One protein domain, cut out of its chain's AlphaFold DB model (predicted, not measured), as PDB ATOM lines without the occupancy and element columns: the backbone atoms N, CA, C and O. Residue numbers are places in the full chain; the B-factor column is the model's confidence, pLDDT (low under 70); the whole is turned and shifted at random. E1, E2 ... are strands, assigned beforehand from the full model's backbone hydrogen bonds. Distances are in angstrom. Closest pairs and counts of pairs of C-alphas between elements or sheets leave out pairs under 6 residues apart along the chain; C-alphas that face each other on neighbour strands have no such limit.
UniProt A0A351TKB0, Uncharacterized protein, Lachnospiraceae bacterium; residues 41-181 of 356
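Overview. This is residues 41 to 181 of the 356 residues of an uncharacterized protein of Lachnospiraceae bacterium (UniProt A0A351TKB0). With little regular structure, this is a strongly twisted six-stranded sheet; a two-stranded sheet, E4 and E7, lies over part of one face, and link residues 122 to 145 pass from the opposite face round to E7. The 141 printed residues include eight strands, E1 to E8 in order, and no named helix: all strand, antiparallel, larger sheet E2 E1 E3 E8 E5 E6. It is compact, radius of gyration of the C-alphas 15.0 A, spanning 49 by 39 by 33 A.

Arrangement. Start at hairpin E1, residues 55 to 60, and E2, 63 to 66: N 58 to O 65, 2.8 A. E3, 82 to 90, neighbours E1 (N 57 to O 86, 2.8 A) and E8, 158 to 166 (N 85 to O 163, 2.9 A). E5, 110 to 114, neighbours E8 (N 113 to O 160, 2.8 A) and forms a hairpin with E6, 117 to 121 (N 112 to O 120, 2.8 A). E4, 99 to 104, pairs with E7, 146 to 149: N 101 to O 148, 2.8 A.

Along the chain. Find E1's start, C-alpha 55, at (114.848, 116.189, 116.563); E3 spans 27.0 A; E8, 25.4 A, ends at C-alpha 166, (120.632, 117.863, 135.321).

Size, cuts and confidence. The printed part has no cut; links E2 to E3 and E6 to E7 are long. Look for pLDDT under 70 at residues 41 to 52, 94 to 98 and 167 to 175.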
ATOM      1  N   PHE A  41     103.506 121.234 119.092       53.81
ATOM      2  CA  PHE A  41     103.945 120.816 120.424       53.81
ATOM      3  C   PHE A  41     105.239 119.999 120.381       53.81
ATOM      4  O   PHE A  41     105.448 119.173 119.491       53.81
ATOM      5  N   LEU A  42     106.113 120.224 121.363       53.06
ATOM      6  CA  LEU A  42     107.215 119.312 121.698       53.06
ATOM      7  C   LEU A  42     106.833 118.367 122.853       53.06
ATOM      8  O   LEU A  42     107.255 117.218 122.866       53.06
ATOM      9  N   VAL A  43     105.991 118.826 123.784       48.53
ATOM     10  CA  VAL A  43     105.465 118.035 124.905       48.53
ATOM     11  C   VAL A  43     103.946 118.148 124.868       48.53
ATOM     12  O   VAL A  43     103.416 119.257 124.884       48.53
ATOM     13  N   ALA A  44     103.269 117.011 124.739       41.94
ATOM     14  CA  ALA A  44     101.817 116.936 124.684       41.94
ATOM     15  C   ALA A  44     101.205 117.046 126.089       41.94
ATOM     16  O   ALA A  44     101.733 116.463 127.037       41.94
ATOM     17  N   GLU A  45     100.081 117.756 126.213       44.47
ATOM     18  CA  GLU A  45      99.116 117.468 127.284       44.47
ATOM     19  C   GLU A  45      98.515 116.068 127.043       44.47
ATOM     20  O   GLU A  45      98.564 115.566 125.919       44.47
ATOM     21  N   GLU A  46      98.009 115.429 128.105       41.12
ATOM     22  CA  GLU A  46      97.797 113.976 128.301       41.12
ATOM     23  C   GLU A  46      97.119 113.152 127.172       41.12
ATOM     24  O   GLU A  46      97.147 111.926 127.250       41.12
ATOM     25  N   ASP A  47      96.597 113.760 126.100       38.88
ATOM     26  CA  ASP A  47      95.879 113.090 125.002       38.88
ATOM     27  C   ASP A  47      96.444 113.318 123.576       38.88
ATOM     28  O   ASP A  47      95.893 112.779 122.610       38.88
ATOM     29  N   GLU A  48      97.554 114.044 123.384       45.56
ATOM     30  CA  GLU A  48      98.113 114.301 122.039       45.56
ATOM     31  C   GLU A  48      99.438 113.563 121.764       45.56
ATOM     32  O   GLU A  48     100.279 113.348 122.636       45.56
ATOM     33  N   LYS A  49      99.651 113.114 120.519       42.44
ATOM     34  CA  LYS A  49     100.865 112.376 120.127       42.44
ATOM     35  C   LYS A  49     102.078 113.316 120.104       42.44
ATOM     36  O   LYS A  49     102.328 113.996 119.115       42.44
ATOM     37  N   GLY A  50     102.850 113.331 121.188       49.56
ATOM     38  CA  GLY A  50     104.106 114.080 121.276       49.56
ATOM     39  C   GLY A  50     105.154 113.607 120.257       49.56
ATOM     40  O   GLY A  50     105.308 112.405 120.039       49.56
ATOM     41  N   ASN A  51     105.903 114.567 119.693       55.25
ATOM     42  CA  ASN A  51     107.093 114.436 118.823       55.25
ATOM     43  C   ASN A  51     106.911 114.647 117.306       55.25
ATOM     44  O   ASN A  51     107.820 114.304 116.546       55.25
ATOM     45  N   GLU A  52     105.822 115.247 116.815       61.31
ATOM     46  CA  GLU A  52     105.693 115.508 115.370       61.31
ATOM     47  C   GLU A  52     106.740 116.527 114.852       61.31
ATOM     48  O   GLU A  52     106.578 117.751 114.924       61.31
ATOM     49  N   GLY A  53     107.841 116.002 114.302       71.81
ATOM     50  CA  GLY A  53     108.854 116.739 113.539       71.81
ATOM     51  C   GLY A  53     110.010 117.353 114.338       71.81
ATOM     52  O   GLY A  53     110.794 118.100 113.752       71.81
ATOM     53  N   TRP A  54     110.134 117.064 115.636       83.88
ATOM     54  CA  TRP A  54     111.249 117.537 116.464       83.88
ATOM     55  C   TRP A  54     112.383 116.510 116.546       83.88
ATOM     56  O   TRP A  54     112.147 115.331 116.805       83.88
ATOM     57  N   ARG A  55     113.621 116.976 116.371       88.94
ATOM     58  CA  ARG A  55     114.848 116.189 116.563       88.94
ATOM     59  C   ARG A  55     115.504 116.594 117.867       88.94
ATOM     60  O   ARG A  55     115.779 117.779 118.034       88.94
ATOM     61  N   VAL A  56     115.788 115.638 118.745       90.06
ATOM     62  CA  VAL A  56     116.422 115.881 120.051       90.06
ATOM     63  C   VAL A  56     117.780 115.202 120.081       90.06
ATOM     64  O   VAL A  56     117.891 114.024 119.751       90.06
ATOM     65  N   TYR A  57     118.825 115.945 120.422       91.44
ATOM     66  CA  TYR A  57     120.201 115.506 120.243       91.44
ATOM     67  C   TYR A  57     121.162 116.163 121.233       91.44
ATOM     68  O   TYR A  57     120.933 117.245 121.773       91.44
ATOM     69  N   GLU A  58     122.287 115.496 121.432       91.38
ATOM     70  CA  GLU A  58     123.490 116.069 122.013       91.38
ATOM     71  C   GLU A  58     124.354 116.666 120.908       91.38
ATOM     72  O   GLU A  58     124.501 116.073 119.838       91.38
ATOM     73  N   ASN A  59     124.975 117.810 121.178       90.56
ATOM     74  CA  ASN A  59     126.023 118.355 120.328       90.56
ATOM     75  C   ASN A  59     127.203 118.755 121.208       90.56
ATOM     76  O   ASN A  59     127.062 119.596 122.091       90.56
ATOM     77  N   ARG A  60     128.366 118.141 120.972       85.31
ATOM     78  CA  ARG A  60     129.621 118.512 121.635       85.31
ATOM     79  C   ARG A  60     130.654 118.860 120.584       85.31
ATOM     80  O   ARG A  60     131.118 117.994 119.844       85.31
ATOM     81  N   GLN A  61     131.016 120.137 120.528       86.12
ATOM     82  CA  GLN A  61     132.010 120.688 119.610       86.12
ATOM     83  C   GLN A  61     131.735 120.302 118.142       86.12
ATOM     84  O   GLN A  61     132.653 119.960 117.395       86.12
ATOM     85  N   GLY A  62     130.460 120.302 117.736       82.19
ATOM     86  CA  GLY A  62     130.017 119.960 116.383       82.19
ATOM     87  C   GLY A  62     129.808 118.466 116.120       82.19
ATOM     88  O   GLY A  62     129.460 118.096 115.001       82.19
ATOM     89  N   ARG A  63     130.013 117.589 117.112       87.25
ATOM     90  CA  ARG A  63     129.647 116.169 117.013       87.25
ATOM     91  C   ARG A  63     128.238 115.974 117.540       87.25
ATOM     92  O   ARG A  63     128.016 116.077 118.746       87.25
ATOM     93  N   GLU A  64     127.319 115.684 116.629       89.69
ATOM     94  CA  GLU A  64     125.916 115.441 116.946       89.69
ATOM     95  C   GLU A  64     125.631 113.964 117.200       89.69
ATOM     96  O   GLU A  64     126.109 113.085 116.477       89.69
ATOM     97  N   ARG A  65     124.804 113.704 118.210       90.31
ATOM     98  CA  ARG A  65     124.263 112.382 118.509       90.31
ATOM     99  C   ARG A  65     122.798 112.505 118.896       90.31
ATOM    100  O   ARG A  65     122.468 113.134 119.895       90.31
ATOM    101  N   GLU A  66     121.924 111.914 118.093       89.69
ATOM    102  CA  GLU A  66     120.480 111.953 118.319       89.69
ATOM    103  C   GLU A  66     120.082 111.049 119.494       89.69
ATOM    104  O   GLU A  66     120.594 109.935 119.625       89.69
ATOM    105  N   LEU A  67     119.194 111.547 120.355       87.62
ATOM    106  CA  LEU A  67     118.670 110.812 121.503       87.62
ATOM    107  C   LEU A  67     117.458 109.971 121.097       87.62
ATOM    108  O   LEU A  67     116.737 110.290 120.150       87.62
ATOM    109  N   VAL A  68     117.205 108.894 121.839       84.50
ATOM    110  CA  VAL A  68     116.132 107.948 121.514       84.50
ATOM    111  C   VAL A  68     114.879 108.302 122.304       84.50
ATOM    112  O   VAL A  68     114.903 108.330 123.529       84.50
ATOM    113  N   SER A  69     113.767 108.560 121.615       82.50
ATOM    114  CA  SER A  69     112.475 108.811 122.268       82.50
ATOM    115  C   SER A  69     111.984 107.566 123.015       82.50
ATOM    116  O   SER A  69     111.988 106.464 122.465       82.50
ATOM    117  N   ASN A  70     111.517 107.745 124.252       77.88
ATOM    118  CA  ASN A  70     110.926 106.682 125.070       77.88
ATOM    119  C   ASN A  70     109.412 106.499 124.838       77.88
ATOM    120  O   ASN A  70     108.794 105.652 125.478       77.88
ATOM    121  N   GLY A  71     108.805 107.296 123.948       70.88
ATOM    122  CA  GLY A  71     107.368 107.269 123.649       70.88
ATOM    123  C   GLY A  71     106.470 108.030 124.636       70.88
ATOM    124  O   GLY A  71     105.288 108.193 124.355       70.88
ATOM    125  N   TYR A  72     107.019 108.547 125.739       70.75
ATOM    126  CA  TYR A  72     106.321 109.290 126.798       70.75
ATOM    127  C   TYR A  72     106.951 110.677 127.005       70.75
ATOM    128  O   TYR A  72     107.343 111.034 128.116       70.75
ATOM    129  N   ALA A  73     107.119 111.432 125.911       72.00
ATOM    130  CA  ALA A  73     107.743 112.766 125.869       72.00
ATOM    131  C   ALA A  73     109.198 112.862 126.395       72.00
ATOM    132  O   ALA A  73     109.779 113.945 126.401       72.00
ATOM    133  N   GLY A  74     109.803 111.746 126.808       76.69
ATOM    134  CA  GLY A  74     111.179 111.680 127.284       76.69
ATOM    135  C   GLY A  74     112.132 111.077 126.255       76.69
ATOM    136  O   GLY A  74     111.727 110.389 125.313       76.69
ATOM    137  N   TYR A  75     113.421 111.320 126.459       84.44
ATOM    138  CA  TYR A  75     114.504 110.864 125.595       84.44
ATOM    139  C   TYR A  75     115.597 110.184 126.419       84.44
ATOM    140  O   TYR A  75     116.055 110.733 127.417       84.44
ATOM    141  N   THR A  76     116.021 108.991 126.014       83.62
ATOM    142  CA  THR A  76     117.068 108.201 126.677       83.62
ATOM    143  C   THR A  76     118.377 108.227 125.886       83.62
ATOM    144  O   THR A  76     118.434 108.684 124.740       83.62
ATOM    145  N   GLY A  77     119.448 107.728 126.514       77.75
ATOM    146  CA  GLY A  77     120.786 107.681 125.921       77.75
ATOM    147  C   GLY A  77     121.625 108.930 126.181       77.75
ATOM    148  O   GLY A  77     122.480 109.249 125.371       77.75
ATOM    149  N   VAL A  78     121.366 109.640 127.281       82.44
ATOM    150  CA  VAL A  78     122.102 110.845 127.686       82.44
ATOM    151  C   VAL A  78     123.454 110.464 128.308       82.44
ATOM    152  O   VAL A  78     123.496 109.650 129.226       82.44
ATOM    153  N   ASP A  79     124.560 111.043 127.828       73.12
ATOM    154  CA  ASP A  79     125.926 110.631 128.223       73.12
ATOM    155  C   ASP A  79     126.432 111.229 129.541       73.12
ATOM    156  O   ASP A  79     127.320 110.657 130.175       73.12
ATOM    157  N   ALA A  80     125.947 112.408 129.928       73.38
ATOM    158  CA  ALA A  80     126.400 113.099 131.133       73.38
ATOM    159  C   ALA A  80     125.233 113.603 131.977       73.38
ATOM    160  O   ALA A  80     124.203 114.028 131.452       73.38
ATOM    161  N   SER A  81     125.446 113.592 133.295       71.81
ATOM    162  CA  SER A  81     124.493 114.080 134.289       71.81
ATOM    163  C   SER A  81     124.346 115.598 134.279       71.81
ATOM    164  O   SER A  81     123.311 116.083 134.688       71.81
ATOM    165  N   GLU A  82     125.331 116.358 133.811       80.69
ATOM    166  CA  GLU A  82     125.224 117.814 133.680       80.69
ATOM    167  C   GLU A  82     125.749 118.223 132.308       80.69
ATOM    168  O   GLU A  82     126.935 118.067 132.018       80.69
ATOM    169  N   GLN A  83     124.852 118.667 131.427       87.62
ATOM    170  CA  GLN A  83     125.208 119.131 130.083       87.62
ATOM    171  C   GLN A  83     124.082 119.951 129.445       87.62
ATOM    172  O   GLN A  83     122.973 120.029 129.964       87.62
ATOM    173  N   THR A  84     124.362 120.540 128.284       91.62
ATOM    174  CA  THR A  84     123.349 121.185 127.441       91.62
ATOM    175  C   THR A  84     122.866 120.229 126.360       91.62
ATOM    176  O   THR A  84     123.667 119.654 125.623       91.62
ATOM    177  N   LEU A  85     121.550 120.069 126.269       92.62
ATOM    178  CA  LEU A  85     120.880 119.253 125.261       92.62
ATOM    179  C   LEU A  85     120.134 120.150 124.279       92.62
ATOM    180  O   LEU A  85     119.709 121.249 124.631       92.62
ATOM    181  N   TYR A  86     119.986 119.680 123.044       93.38
ATOM    182  CA  TYR A  86     119.409 120.459 121.960       93.38
ATOM    183  C   TYR A  86     118.183 119.767 121.395       93.38
ATOM    184  O   TYR A  86     118.121 118.543 121.288       93.38
ATOM    185  N   PHE A  87     117.219 120.565 120.967       91.94
ATOM    186  CA  PHE A  87     116.114 120.077 120.168       91.94
ATOM    187  C   PHE A  87     115.740 121.087 119.098       91.94
ATOM    188  O   PHE A  87     115.773 122.297 119.313       91.94
ATOM    189  N   SER A  88     115.449 120.580 117.903       91.81
ATOM    190  CA  SER A  88     115.292 121.404 116.711       91.81
ATOM    191  C   SER A  88     114.141 120.955 115.828       91.81
ATOM    192  O   SER A  88     113.800 119.772 115.781       91.81
ATOM    193  N   LYS A  89     113.556 121.913 115.110       88.94
ATOM    194  CA  LYS A  89     112.488 121.690 114.135       88.94
ATOM    195  C   LYS A  89     112.611 122.680 112.986       88.94
ATOM    196  O   LYS A  89     112.923 123.854 113.187       88.94
ATOM    197  N   LYS A  90     112.365 122.200 111.765       88.81
ATOM    198  CA  LYS A  90     112.265 123.066 110.588       88.81
ATOM    199  C   LYS A  90     110.925 123.801 110.633       88.81
ATOM    200  O   LYS A  90     109.881 123.158 110.762       88.81
ATOM    201  N   LEU A  91     110.963 125.127 110.554       86.00
ATOM    202  CA  LEU A  91     109.768 125.965 110.558       86.00
ATOM    203  C   LEU A  91     109.033 125.879 109.209       86.00
ATOM    204  O   LEU A  91     109.665 125.595 108.183       86.00
ATOM    205  N   PRO A  92     107.705 126.103 109.188       77.62
ATOM    206  CA  PRO A  92     106.925 126.046 107.958       77.62
ATOM    207  C   PRO A  92     107.426 127.061 106.921       77.62
ATOM    208  O   PRO A  92     107.899 128.148 107.249       77.62
ATOM    209  N   GLU A  93     107.310 126.693 105.644       72.50
ATOM    210  CA  GLU A  93     107.685 127.553 104.510       72.50
ATOM    211  C   GLU A  93     106.585 128.568 104.163       72.50
ATOM    212  O   GLU A  93     106.833 129.539 103.453       72.50
ATOM    213  N   LYS A  94     105.360 128.364 104.668       68.94
ATOM    214  CA  LYS A  94     104.250 129.287 104.444       68.94
ATOM    215  C   LYS A  94     104.387 130.504 105.373       68.94
ATOM    216  O   LYS A  94     104.519 130.311 106.584       68.94
ATOM    217  N   PRO A  95     104.331 131.736 104.836       57.16
ATOM    218  CA  PRO A  95     104.376 132.939 105.647       57.16
ATOM    219  C   PRO A  95     103.120 133.031 106.509       57.16
ATOM    220  O   PRO A  95     101.999 132.942 106.003       57.16
ATOM    221  N   CYS A  96     103.330 133.243 107.800       62.06
ATOM    222  CA  CYS A  96     102.338 133.826 108.681       62.06
ATOM    223  C   CYS A  96     102.943 135.103 109.245       62.06
ATOM    224  O   CYS A  96     104.116 135.129 109.618       62.06
ATOM    225  N   ASP A  97     102.148 136.167 109.248       61.53
ATOM    226  CA  ASP A  97     102.649 137.527 109.452       61.53
ATOM    227  C   ASP A  97     103.276 137.739 110.842       61.53
ATOM    228  O   ASP A  97     104.081 138.653 111.021       61.53
ATOM    229  N   SER A  98     102.975 136.866 111.809       67.19
ATOM    230  CA  SER A  98     103.541 136.919 113.156       67.19
ATOM    231  C   SER A  98     103.437 135.569 113.881       67.19
ATOM    232  O   SER A  98     102.364 135.137 114.303       67.19
ATOM    233  N   LEU A  99     104.571 134.878 114.027       77.00
ATOM    234  CA  LEU A  99     104.677 133.629 114.787       77.00
ATOM    235  C   LEU A  99     105.364 133.907 116.130       77.00
ATOM    236  O   LEU A  99     106.484 134.419 116.173       77.00
ATOM    237  N   MET A 100     104.689 133.566 117.221       81.00
ATOM    238  CA  MET A 100     105.179 133.671 118.590       81.00
ATOM    239  C   MET A 100     105.567 132.286 119.112       81.00
ATOM    240  O   MET A 100     104.835 131.308 118.956       81.00
ATOM    241  N   LEU A 101     106.722 132.220 119.760       85.75
ATOM    242  CA  LEU A 101     107.246 131.052 120.445       85.75
ATOM    243  C   LEU A 101     107.038 131.217 121.957       85.75
ATOM    244  O   LEU A 101     107.489 132.199 122.540       85.75
ATOM    245  N   GLU A 102     106.375 130.245 122.576       86.25
ATOM    246  CA  GLU A 102     106.123 130.157 124.016       86.25
ATOM    247  C   GLU A 102     106.906 128.964 124.591       86.25
ATOM    248  O   GLU A 102     106.670 127.816 124.208       86.25
ATOM    249  N   ILE A 103     107.853 129.227 125.501       87.94
ATOM    250  CA  ILE A 103     108.749 128.211 126.082       87.94
ATOM    251  C   ILE A 103     108.553 128.118 127.601       87.94
ATOM    252  O   ILE A 103     108.814 129.071 128.337       87.94
ATOM    253  N   TRP A 104     108.157 126.940 128.076       85.81
ATOM    254  CA  TRP A 104     107.924 126.604 129.483       85.81
ATOM    255  C   TRP A 104     109.169 125.997 130.125       85.81
ATOM    256  O   TRP A 104     109.285 124.785 130.287       85.81
ATOM    257  N   ALA A 105     110.113 126.861 130.484       85.38
ATOM    258  CA  ALA A 105     111.403 126.477 131.044       85.38
ATOM    259  C   ALA A 105     111.447 126.665 132.574       85.38
ATOM    260  O   ALA A 105     112.227 127.462 133.085       85.38
ATOM    261  N   THR A 106     110.574 125.978 133.317       80.62
ATOM    262  CA  THR A 106     110.399 126.186 134.772       80.62
ATOM    263  C   THR A 106     111.667 125.907 135.581       80.62
ATOM    264  O   THR A 106     112.029 126.696 136.450       80.62
ATOM    265  N   PHE A 107     112.367 124.814 135.261       81.56
ATOM    266  CA  PHE A 107     113.524 124.310 136.018       81.56
ATOM    267  C   PHE A 107     114.818 124.281 135.199       81.56
ATOM    268  O   PHE A 107     115.794 123.641 135.586       81.56
ATOM    269  N   CYS A 108     114.827 124.926 134.035       86.94
ATOM    270  CA  CYS A 108     115.961 124.891 133.127       86.94
ATOM    271  C   CYS A 108     116.268 126.264 132.533       86.94
ATOM    272  O   CYS A 108     115.409 127.139 132.392       86.94
ATOM    273  N   SER A 109     117.533 126.431 132.186       92.19
ATOM    274  CA  SER A 109     118.026 127.564 131.426       92.19
ATOM    275  C   SER A 109     118.013 127.233 129.948       92.19
ATOM    276  O   SER A 109     118.206 126.074 129.567       92.19
ATOM    277  N   VAL A 110     117.749 128.248 129.126       94.06
ATOM    278  CA  VAL A 110     117.490 128.075 127.700       94.06
ATOM    279  C   VAL A 110     118.224 129.114 126.849       94.06
ATOM    280  O   VAL A 110     118.282 130.297 127.187       94.06
ATOM    281  N   SER A 111     118.722 128.671 125.691       95.62
ATOM    282  CA  SER A 111     119.104 129.536 124.566       95.62
ATOM    283  C   SER A 111     118.358 129.110 123.304       95.62
ATOM    284  O   SER A 111     118.218 127.921 123.027       95.62
ATOM    285  N   VAL A 112     117.889 130.076 122.517       95.62
ATOM    286  CA  VAL A 112     117.094 129.856 121.306       95.62
ATOM    287  C   VAL A 112     117.844 130.385 120.096       95.62
ATOM    288  O   VAL A 112     118.342 131.514 120.088       95.62
ATOM    289  N   PHE A 113     117.879 129.563 119.056       95.19
ATOM    290  CA  PHE A 113     118.601 129.798 117.823       95.19
ATOM    291  C   PHE A 113     117.682 129.657 116.617       95.19
ATOM    292  O   PHE A 113     116.815 128.783 116.575       95.19
ATOM    293  N   LEU A 114     117.947 130.464 115.599       93.62
ATOM    294  CA  LEU A 114     117.329 130.385 114.286       93.62
ATOM    295  C   LEU A 114     118.447 130.299 113.242       93.62
ATOM    296  O   LEU A 114     119.236 131.233 113.122       93.62
ATOM    297  N   ASP A 115     118.575 129.166 112.543       92.94
ATOM    298  CA  ASP A 115     119.712 128.869 111.646       92.94
ATOM    299  C   ASP A 115     121.081 129.187 112.280       92.94
ATOM    300  O   ASP A 115     121.929 129.876 111.711       92.94
ATOM    301  N   ASN A 116     121.290 128.696 113.504       90.00
ATOM    302  CA  ASN A 116     122.497 128.899 114.317       90.00
ATOM    303  C   ASN A 116     122.741 130.344 114.794       90.00
ATOM    304  O   ASN A 116     123.747 130.590 115.459       90.00
ATOM    305  N   GLN A 117     121.848 131.295 114.508       93.00
ATOM    306  CA  GLN A 117     121.908 132.643 115.076       93.00
ATOM    307  C   GLN A 117     121.113 132.705 116.373       93.00
ATOM    308  O   GLN A 117     119.953 132.302 116.409       93.00
ATOM    309  N   VAL A 118     121.722 133.227 117.434       94.19
ATOM    310  CA  VAL A 118     121.060 133.402 118.731       94.19
ATOM    311  C   VAL A 118     119.999 134.489 118.611       94.19
ATOM    312  O   VAL A 118     120.315 135.620 118.247       94.19
ATOM    313  N   ILE A 119     118.756 134.155 118.950       93.75
ATOM    314  CA  ILE A 119     117.657 135.126 119.059       93.75
ATOM    315  C   ILE A 119     117.273 135.394 120.518       93.75
ATOM    316  O   ILE A 119     116.707 136.440 120.822       93.75
ATOM    317  N   TYR A 120     117.608 134.474 121.427       94.81
ATOM    318  CA  TYR A 120     117.409 134.622 122.865       94.81
ATOM    319  C   TYR A 120     118.394 133.744 123.644       94.81
ATOM    320  O   TYR A 120     118.729 132.646 123.202       94.81
ATOM    321  N   SER A 121     118.827 134.202 124.816       94.06
ATOM    322  CA  SER A 121     119.589 133.402 125.775       94.06
ATOM    323  C   SER A 121     119.362 133.928 127.186       94.06
ATOM    324  O   SER A 121     119.365 135.141 127.393       94.06
ATOM    325  N   ASP A 122     119.215 133.016 128.147       91.81
ATOM    326  CA  ASP A 122     119.280 133.341 129.577       91.81
ATOM    327  C   ASP A 122     120.667 133.830 130.017       91.81
ATOM    328  O   ASP A 122     120.771 134.597 130.971       91.81
ATOM    329  N   PHE A 123     121.716 133.404 129.309       92.31
ATOM    330  CA  PHE A 123     123.117 133.702 129.603       92.31
ATOM    331  C   PHE A 123     123.809 134.243 128.340       92.31
ATOM    332  O   PHE A 123     124.639 133.556 127.728       92.31
ATOM    333  N   PRO A 124     123.447 135.459 127.884       92.06
ATOM    334  CA  PRO A 124     123.982 136.046 126.655       92.06
ATOM    335  C   PRO A 124     125.504 136.263 126.691       92.06
ATOM    336  O   PRO A 124     126.133 136.359 125.639       92.06
ATOM    337  N   GLU A 125     126.100 136.331 127.880       92.19
ATOM    338  CA  GLU A 125     127.537 136.467 128.108       92.19
ATOM    339  C   GLU A 125     128.353 135.202 127.801       92.19
ATOM    340  O   GLU A 125     129.575 135.291 127.663       92.19
ATOM    341  N   LEU A 126     127.708 134.035 127.698       92.44
ATOM    342  CA  LEU A 126     128.371 132.779 127.350       92.44
ATOM    343  C   LEU A 126     128.654 132.677 125.846       92.44
ATOM    344  O   LEU A 126     128.093 133.401 125.018       92.44
ATOM    345  N   ASP A 127     129.507 131.717 125.479       91.00
ATOM    346  CA  ASP A 127     129.728 131.328 124.085       91.00
ATOM    347  C   ASP A 127     128.486 130.606 123.537       91.00
ATOM    348  O   ASP A 127     128.392 129.379 123.517       91.00
ATOM    349  N   ASN A 128     127.497 131.394 123.118       90.25
ATOM    350  CA  ASN A 128     126.231 130.927 122.569       90.25
ATOM    351  C   ASN A 128     126.407 130.422 121.126       90.25
ATOM    352  O   ASN A 128     125.831 130.954 120.179       90.25
ATOM    353  N   ARG A 129     127.217 129.378 120.955       93.31
ATOM    354  CA  ARG A 129     127.333 128.590 119.725       93.31
ATOM    355  C   ARG A 129     126.855 127.170 119.998       93.31
ATOM    356  O   ARG A 129     127.258 126.548 120.980       93.31
ATOM    357  N   ILE A 130     126.002 126.644 119.121       92.56
ATOM    358  CA  ILE A 130     125.485 125.271 119.224       92.56
ATOM    359  C   ILE A 130     126.664 124.294 119.256       92.56
ATOM    360  O   ILE A 130     127.486 124.298 118.345       92.56
ATOM    361  N   GLY A 131     126.754 123.479 120.307       90.44
ATOM    362  CA  GLY A 131     127.844 122.533 120.538       90.44
ATOM    363  C   GLY A 131     128.978 123.033 121.440       90.44
ATOM    364  O   GLY A 131     129.786 122.219 121.881       90.44
ATOM    365  N   TRP A 132     129.057 124.337 121.722       91.31
ATOM    366  CA  TRP A 132     130.045 124.937 122.641       91.31
ATOM    367  C   TRP A 132     129.407 125.587 123.872       91.31
ATOM    368  O   TRP A 132     130.112 125.909 124.824       91.31
ATOM    369  N   LEU A 133     128.087 125.770 123.851       91.50
ATOM    370  CA  LEU A 133     127.324 126.348 124.945       91.50
ATOM    371  C   LEU A 133     127.138 125.341 126.090       91.50
ATOM    372  O   LEU A 133     126.593 124.258 125.881       91.50
ATOM    373  N   GLU A 134     127.505 125.756 127.300       90.88
ATOM    374  CA  GLU A 134     127.235 125.045 128.551       90.88
ATOM    375  C   GLU A 134     126.312 125.901 129.429       90.88
ATOM    376  O   GLU A 134     126.753 126.816 130.121       90.88
ATOM    377  N   LEU A 135     125.006 125.636 129.358       91.38
ATOM    378  CA  LEU A 135     123.997 126.313 130.165       91.38
ATOM    379  C   LEU A 135     124.036 125.809 131.614       91.38
ATOM    380  O   LEU A 135     123.875 124.603 131.835       91.38
ATOM    381  N   PRO A 136     124.194 126.707 132.601       89.25
ATOM    382  CA  PRO A 136     124.099 126.338 134.004       89.25
ATOM    383  C   PRO A 136     122.641 126.084 134.404       89.25
ATOM    384  O   PRO A 136     121.700 126.450 133.700       89.25
ATOM    385  N   THR A 137     122.450 125.485 135.572       82.81
ATOM    386  CA  THR A 137     121.141 125.389 136.226       82.81
ATOM    387  C   THR A 137     120.645 126.778 136.632       82.81
ATOM    388  O   THR A 137     121.429 127.558 137.187       82.81
ATOM    389  N   PRO A 138     119.357 127.105 136.428       82.12
ATOM    390  CA  PRO A 138     118.830 128.388 136.865       82.12
ATOM    391  C   PRO A 138     118.867 128.508 138.396       82.12
ATOM    392  O   PRO A 138     118.589 127.556 139.120       82.12
ATOM    393  N   ALA A 139     119.184 129.705 138.898       76.00
ATOM    394  CA  ALA A 139     119.243 129.981 140.338       76.00
ATOM    395  C   ALA A 139     117.855 130.074 141.005       76.00
ATOM    396  O   ALA A 139     117.755 130.049 142.231       76.00
ATOM    397  N   TYR A 140     116.797 130.227 140.208       76.69
ATOM    398  CA  TYR A 140     115.413 130.336 140.653       76.69
ATOM    399  C   TYR A 140     114.479 129.668 139.643       76.69
ATOM    400  O   TYR A 140     114.780 129.599 138.450       76.69
ATOM    401  N   GLU A 141     113.328 129.205 140.123       79.62
ATOM    402  CA  GLU A 141     112.289 128.627 139.276       79.62
ATOM    403  C   GLU A 141     111.584 129.717 138.466       79.62
ATOM    404  O   GLU A 141     111.200 130.769 138.988       79.62
ATOM    405  N   ARG A 142     111.413 129.475 137.166       83.06
ATOM    406  CA  ARG A 142     110.731 130.410 136.271       83.06
ATOM    407  C   ARG A 142     109.226 130.139 136.282       83.06
ATOM    408  O   ARG A 142     108.770 129.135 135.750       83.06
ATOM    409  N   GLU A 143     108.451 131.086 136.808       76.00
ATOM    410  CA  GLU A 143     106.981 130.981 136.850       76.00
ATOM    411  C   GLU A 143     106.295 131.294 135.506       76.00
ATOM    412  O   GLU A 143     105.217 130.778 135.225       76.00
ATOM    413  N   LYS A 144     106.892 132.160 134.673       79.50
ATOM    414  CA  LYS A 144     106.296 132.626 133.406       79.50
ATOM    415  C   LYS A 144     107.002 132.022 132.194       79.50
ATOM    416  O   LYS A 144     108.232 132.003 132.194       79.50
ATOM    417  N   PRO A 145     106.282 131.613 131.137       86.06
ATOM    418  CA  PRO A 145     106.934 131.156 129.922       86.06
ATOM    419  C   PRO A 145     107.708 132.299 129.256       86.06
ATOM    420  O   PRO A 145     107.365 133.477 129.385       86.06
ATOM    421  N   ILE A 146     108.754 131.939 128.521       88.19
ATOM    422  CA  ILE A 146     109.483 132.869 127.661       88.19
ATOM    423  C   ILE A 146     108.641 133.061 126.395       88.19
ATOM    424  O   ILE A 146     108.321 132.080 125.724       88.19
ATOM    425  N   LEU A 147     108.284 134.308 126.084       87.94
ATOM    426  CA  LEU A 147     107.535 134.684 124.882       87.94
ATOM    427  C   LEU A 147     108.475 135.392 123.903       87.94
ATOM    428  O   LEU A 147     109.055 136.423 124.244       87.94
ATOM    429  N   LEU A 148     108.629 134.840 122.698       87.12
ATOM    430  CA  LEU A 148     109.507 135.379 121.658       87.12
ATOM    431  C   LEU A 148     108.751 135.512 120.339       87.12
ATOM    432  O   LEU A 148     108.301 134.516 119.777       87.12
ATOM    433  N   SER A 149     108.665 136.726 119.805       86.00
ATOM    434  CA  SER A 149     108.248 136.933 118.416       86.00
ATOM    435  C   SER A 149     109.386 136.515 117.489       86.00
ATOM    436  O   SER A 149     110.513 137.000 117.624       86.00
ATOM    437  N   LEU A 150     109.111 135.610 116.553       85.31
ATOM    438  CA  LEU A 150     110.117 135.197 115.585       85.31
ATOM    439  C   LEU A 150     110.387 136.323 114.570       85.31
ATOM    440  O   LEU A 150     109.459 137.035 114.179       85.31
ATOM    441  N   PRO A 151     111.646 136.494 114.122       84.19
ATOM    442  CA  PRO A 151     111.988 137.440 113.065       84.19
ATOM    443  C   PRO A 151     111.149 137.210 111.796       84.19
ATOM    444  O   PRO A 151     110.905 136.054 111.457       84.19
ATOM    445  N   PRO A 152     110.766 138.252 111.033       80.19
ATOM    446  CA  PRO A 152     109.905 138.112 109.847       80.19
ATOM    447  C   PRO A 152     110.426 137.145 108.771       80.19
ATOM    448  O   PRO A 152     109.659 136.626 107.963       80.19
ATOM    449  N   ASP A 153     111.734 136.895 108.754       85.25
ATOM    450  CA  ASP A 153     112.420 136.008 107.822       85.25
ATOM    451  C   ASP A 153     112.610 134.578 108.375       85.25
ATOM    452  O   ASP A 153     113.499 133.862 107.925       85.25
ATOM    453  N   TYR A 154     111.799 134.133 109.345       84.50
ATOM    454  CA  TYR A 154     111.902 132.798 109.964       84.50
ATOM    455  C   TYR A 154     111.605 131.616 109.023       84.50
ATOM    456  O   TYR A 154     111.856 130.461 109.365       84.50
ATOM    457  N   GLN A 155     111.027 131.889 107.858       85.88
ATOM    458  CA  GLN A 155     110.446 130.894 106.959       85.88
ATOM    459  C   GLN A 155     111.482 129.869 106.494       85.88
ATOM    460  O   GLN A 155     112.558 130.222 106.011       85.88
ATOM    461  N   GLY A 156     111.151 128.584 106.639       84.50
ATOM    462  CA  GLY A 156     112.028 127.477 106.247       84.50
ATOM    463  C   GLY A 156     113.319 127.334 107.065       84.50
ATOM    464  O   GLY A 156     114.039 126.356 106.843       84.50
ATOM    465  N   LYS A 157     113.592 128.248 108.009       90.88
ATOM    466  CA  LYS A 157     114.737 128.184 108.919       90.88
ATOM    467  C   LYS A 157     114.545 127.088 109.964       90.88
ATOM    468  O   LYS A 157     113.428 126.661 110.273       90.88
ATOM    469  N   THR A 158     115.647 126.634 110.541       92.44
ATOM    470  CA  THR A 158     115.652 125.671 111.637       92.44
ATOM    471  C   THR A 158     115.651 126.403 112.972       92.44
ATOM    472  O   THR A 158     116.617 127.078 113.330       92.44
ATOM    473  N   LEU A 159     114.570 126.226 113.733       92.81
ATOM    474  CA  LEU A 159     114.507 126.607 115.139       92.81
ATOM    475  C   LEU A 159     115.260 125.555 115.954       92.81
ATOM    476  O   LEU A 159     114.948 124.370 115.850       92.81
ATOM    477  N   THR A 160     116.229 125.977 116.762       94.56
ATOM    478  CA  THR A 160     116.945 125.114 117.711       94.56
ATOM    479  C   THR A 160     116.876 125.719 119.099       94.56
ATOM    480  O   THR A 160     117.122 126.908 119.276       94.56
ATOM    481  N   ILE A 161     116.560 124.902 120.092       94.19
ATOM    482  CA  ILE A 161     116.496 125.302 121.490       94.19
ATOM    483  C   ILE A 161     117.508 124.451 122.251       94.19
ATOM    484  O   ILE A 161     117.524 123.227 122.133       94.19
ATOM    485  N   ALA A 162     118.388 125.127 122.977       94.75
ATOM    486  CA  ALA A 162     119.357 124.540 123.883       94.75
ATOM    487  C   ALA A 162     118.809 124.628 125.305       94.75
ATOM    488  O   ALA A 162     118.324 125.688 125.695       94.75
ATOM    489  N   GLN A 163     118.907 123.548 126.070       93.06
ATOM    490  CA  GLN A 163     118.373 123.446 127.421       93.06
ATOM    491  C   GLN A 163     119.415 122.855 128.372       93.06
ATOM    492  O   GLN A 163     120.052 121.849 128.051       93.06
ATOM    493  N   SER A 164     119.548 123.442 129.563       91.44
ATOM    494  CA  SER A 164     120.330 122.854 130.656       91.44
ATOM    495  C   SER A 164     119.692 121.541 131.132       91.44
ATOM    496  O   SER A 164     118.500 121.509 131.453       91.44
ATOM    497  N   TYR A 165     120.484 120.480 131.243       86.69
ATOM    498  CA  TYR A 165     120.069 119.197 131.797       86.69
ATOM    499  C   TYR A 165     120.842 118.885 133.075       86.69
ATOM    500  O   TYR A 165     122.070 118.948 133.083       86.69
ATOM    501  N   ILE A 166     120.103 118.499 134.117       75.62
ATOM    502  CA  ILE A 166     120.632 117.863 135.321       75.62
ATOM    503  C   ILE A 166     119.972 116.489 135.426       75.62
ATOM    504  O   ILE A 166     118.754 116.385 135.569       75.62
ATOM    505  N   GLY A 167     120.766 115.433 135.336       65.62
ATOM    506  CA  GLY A 167     120.363 114.073 135.656       65.62
ATOM    507  C   GLY A 167     120.170 113.919 137.162       65.62
ATOM    508  O   GLY A 167     120.842 114.578 137.955       65.62
ATOM    509  N   SER A 168     119.248 113.052 137.577       56.75
ATOM    510  CA  SER A 168     118.990 112.807 138.998       56.75
ATOM    511  C   SER A 168     120.261 112.300 139.694       56.75
ATOM    512  O   SER A 168     120.826 111.270 139.327       56.75
ATOM    513  N   SER A 169     120.744 113.040 140.695       50.38
ATOM    514  CA  SER A 169     122.040 112.759 141.324       50.38
ATOM    515  C   SER A 169     122.000 111.736 142.462       50.38
ATOM    516  O   SER A 169     123.058 111.373 142.966       50.38
ATOM    517  N   GLU A 170     120.846 111.190 142.861       40.94
ATOM    518  CA  GLU A 170     120.805 110.213 143.957       40.94
ATOM    519  C   GLU A 170     119.783 109.087 143.738       40.94
ATOM    520  O   GLU A 170     118.576 109.302 143.702       40.94
ATOM    521  N   LYS A 171     120.306 107.852 143.680       41.94
ATOM    522  CA  LYS A 171     119.595 106.563 143.771       41.94
ATOM    523  C   LYS A 171     118.530 106.274 142.704       41.94
ATOM    524  O   LYS A 171     117.359 106.140 143.034       41.94
ATOM    525  N   GLN A 172     118.968 105.977 141.481       37.69
ATOM    526  CA  GLN A 172     118.466 104.835 140.696       37.69
ATOM    527  C   GLN A 172     119.281 104.707 139.400       37.69
ATOM    528  O   GLN A 172     119.281 105.611 138.577       37.69
ATOM    529  N   GLU A 173     119.961 103.574 139.211       40.94
ATOM    530  CA  GLU A 173     120.667 103.174 137.975       40.94
ATOM    531  C   GLU A 173     119.708 102.867 136.799       40.94
ATOM    532  O   GLU A 173     120.003 102.042 135.938       40.94
ATOM    533  N   THR A 174     118.538 103.497 136.747       43.22
ATOM    534  CA  THR A 174     117.519 103.227 135.728       43.22
ATOM    535  C   THR A 174     117.146 104.517 135.013       43.22
ATOM    536  O   THR A 174     116.411 105.339 135.547       43.22
ATOM    537  N   ASP A 175     117.698 104.641 133.805       52.78
ATOM    538  CA  ASP A 175     117.395 105.595 132.738       52.78
ATOM    539  C   ASP A 175     117.504 107.089 133.081       52.78
ATOM    540  O   ASP A 175     116.542 107.745 133.484       52.78
ATOM    541  N   THR A 176     118.673 107.665 132.772       70.19
ATOM    542  CA  THR A 176     118.867 109.110 132.566       70.19
ATOM    543  C   THR A 176     117.972 109.579 131.417       70.19
ATOM    544  O   THR A 176     118.377 109.615 130.251       70.19
ATOM    545  N   THR A 177     116.718 109.871 131.747       78.06
ATOM    546  CA  THR A 177     115.718 110.353 130.801       78.06
ATOM    547  C   THR A 177     115.760 111.874 130.786       78.06
ATOM    548  O   THR A 177     115.650 112.528 131.824       78.06
ATOM    549  N   PHE A 178     115.942 112.442 129.603       82.50
ATOM    550  CA  PHE A 178     115.806 113.863 129.352       82.50
ATOM    551  C   PHE A 178     114.363 114.195 128.988       82.50
ATOM    552  O   PHE A 178     113.788 113.576 128.094       82.50
ATOM    553  N   TYR A 179     113.813 115.209 129.646       84.69
ATOM    554  CA  TYR A 179     112.523 115.792 129.308       84.69
ATOM    555  C   TYR A 179     112.752 117.207 128.763       84.69
ATOM    556  O   TYR A 179     113.141 118.103 129.526       84.69
ATOM    557  N   PRO A 180     112.561 117.418 127.449       85.31
ATOM    558  CA  PRO A 180     112.599 118.749 126.872       85.31
ATOM    559  C   PRO A 180     111.543 119.662 127.508       85.31
ATOM    560  O   PRO A 180     110.461 119.213 127.884       85.31
ATOM    561  N   CYS A 181     111.840 120.954 127.619       84.00
ATOM    562  CA  CYS A 181     110.886 121.933 128.117       84.00
ATOM    563  C   CYS A 181     109.705 122.088 127.150       84.00
ATOM    564  O   CYS A 181     109.856 121.943 125.936       84.00
TER     565      CYS A 181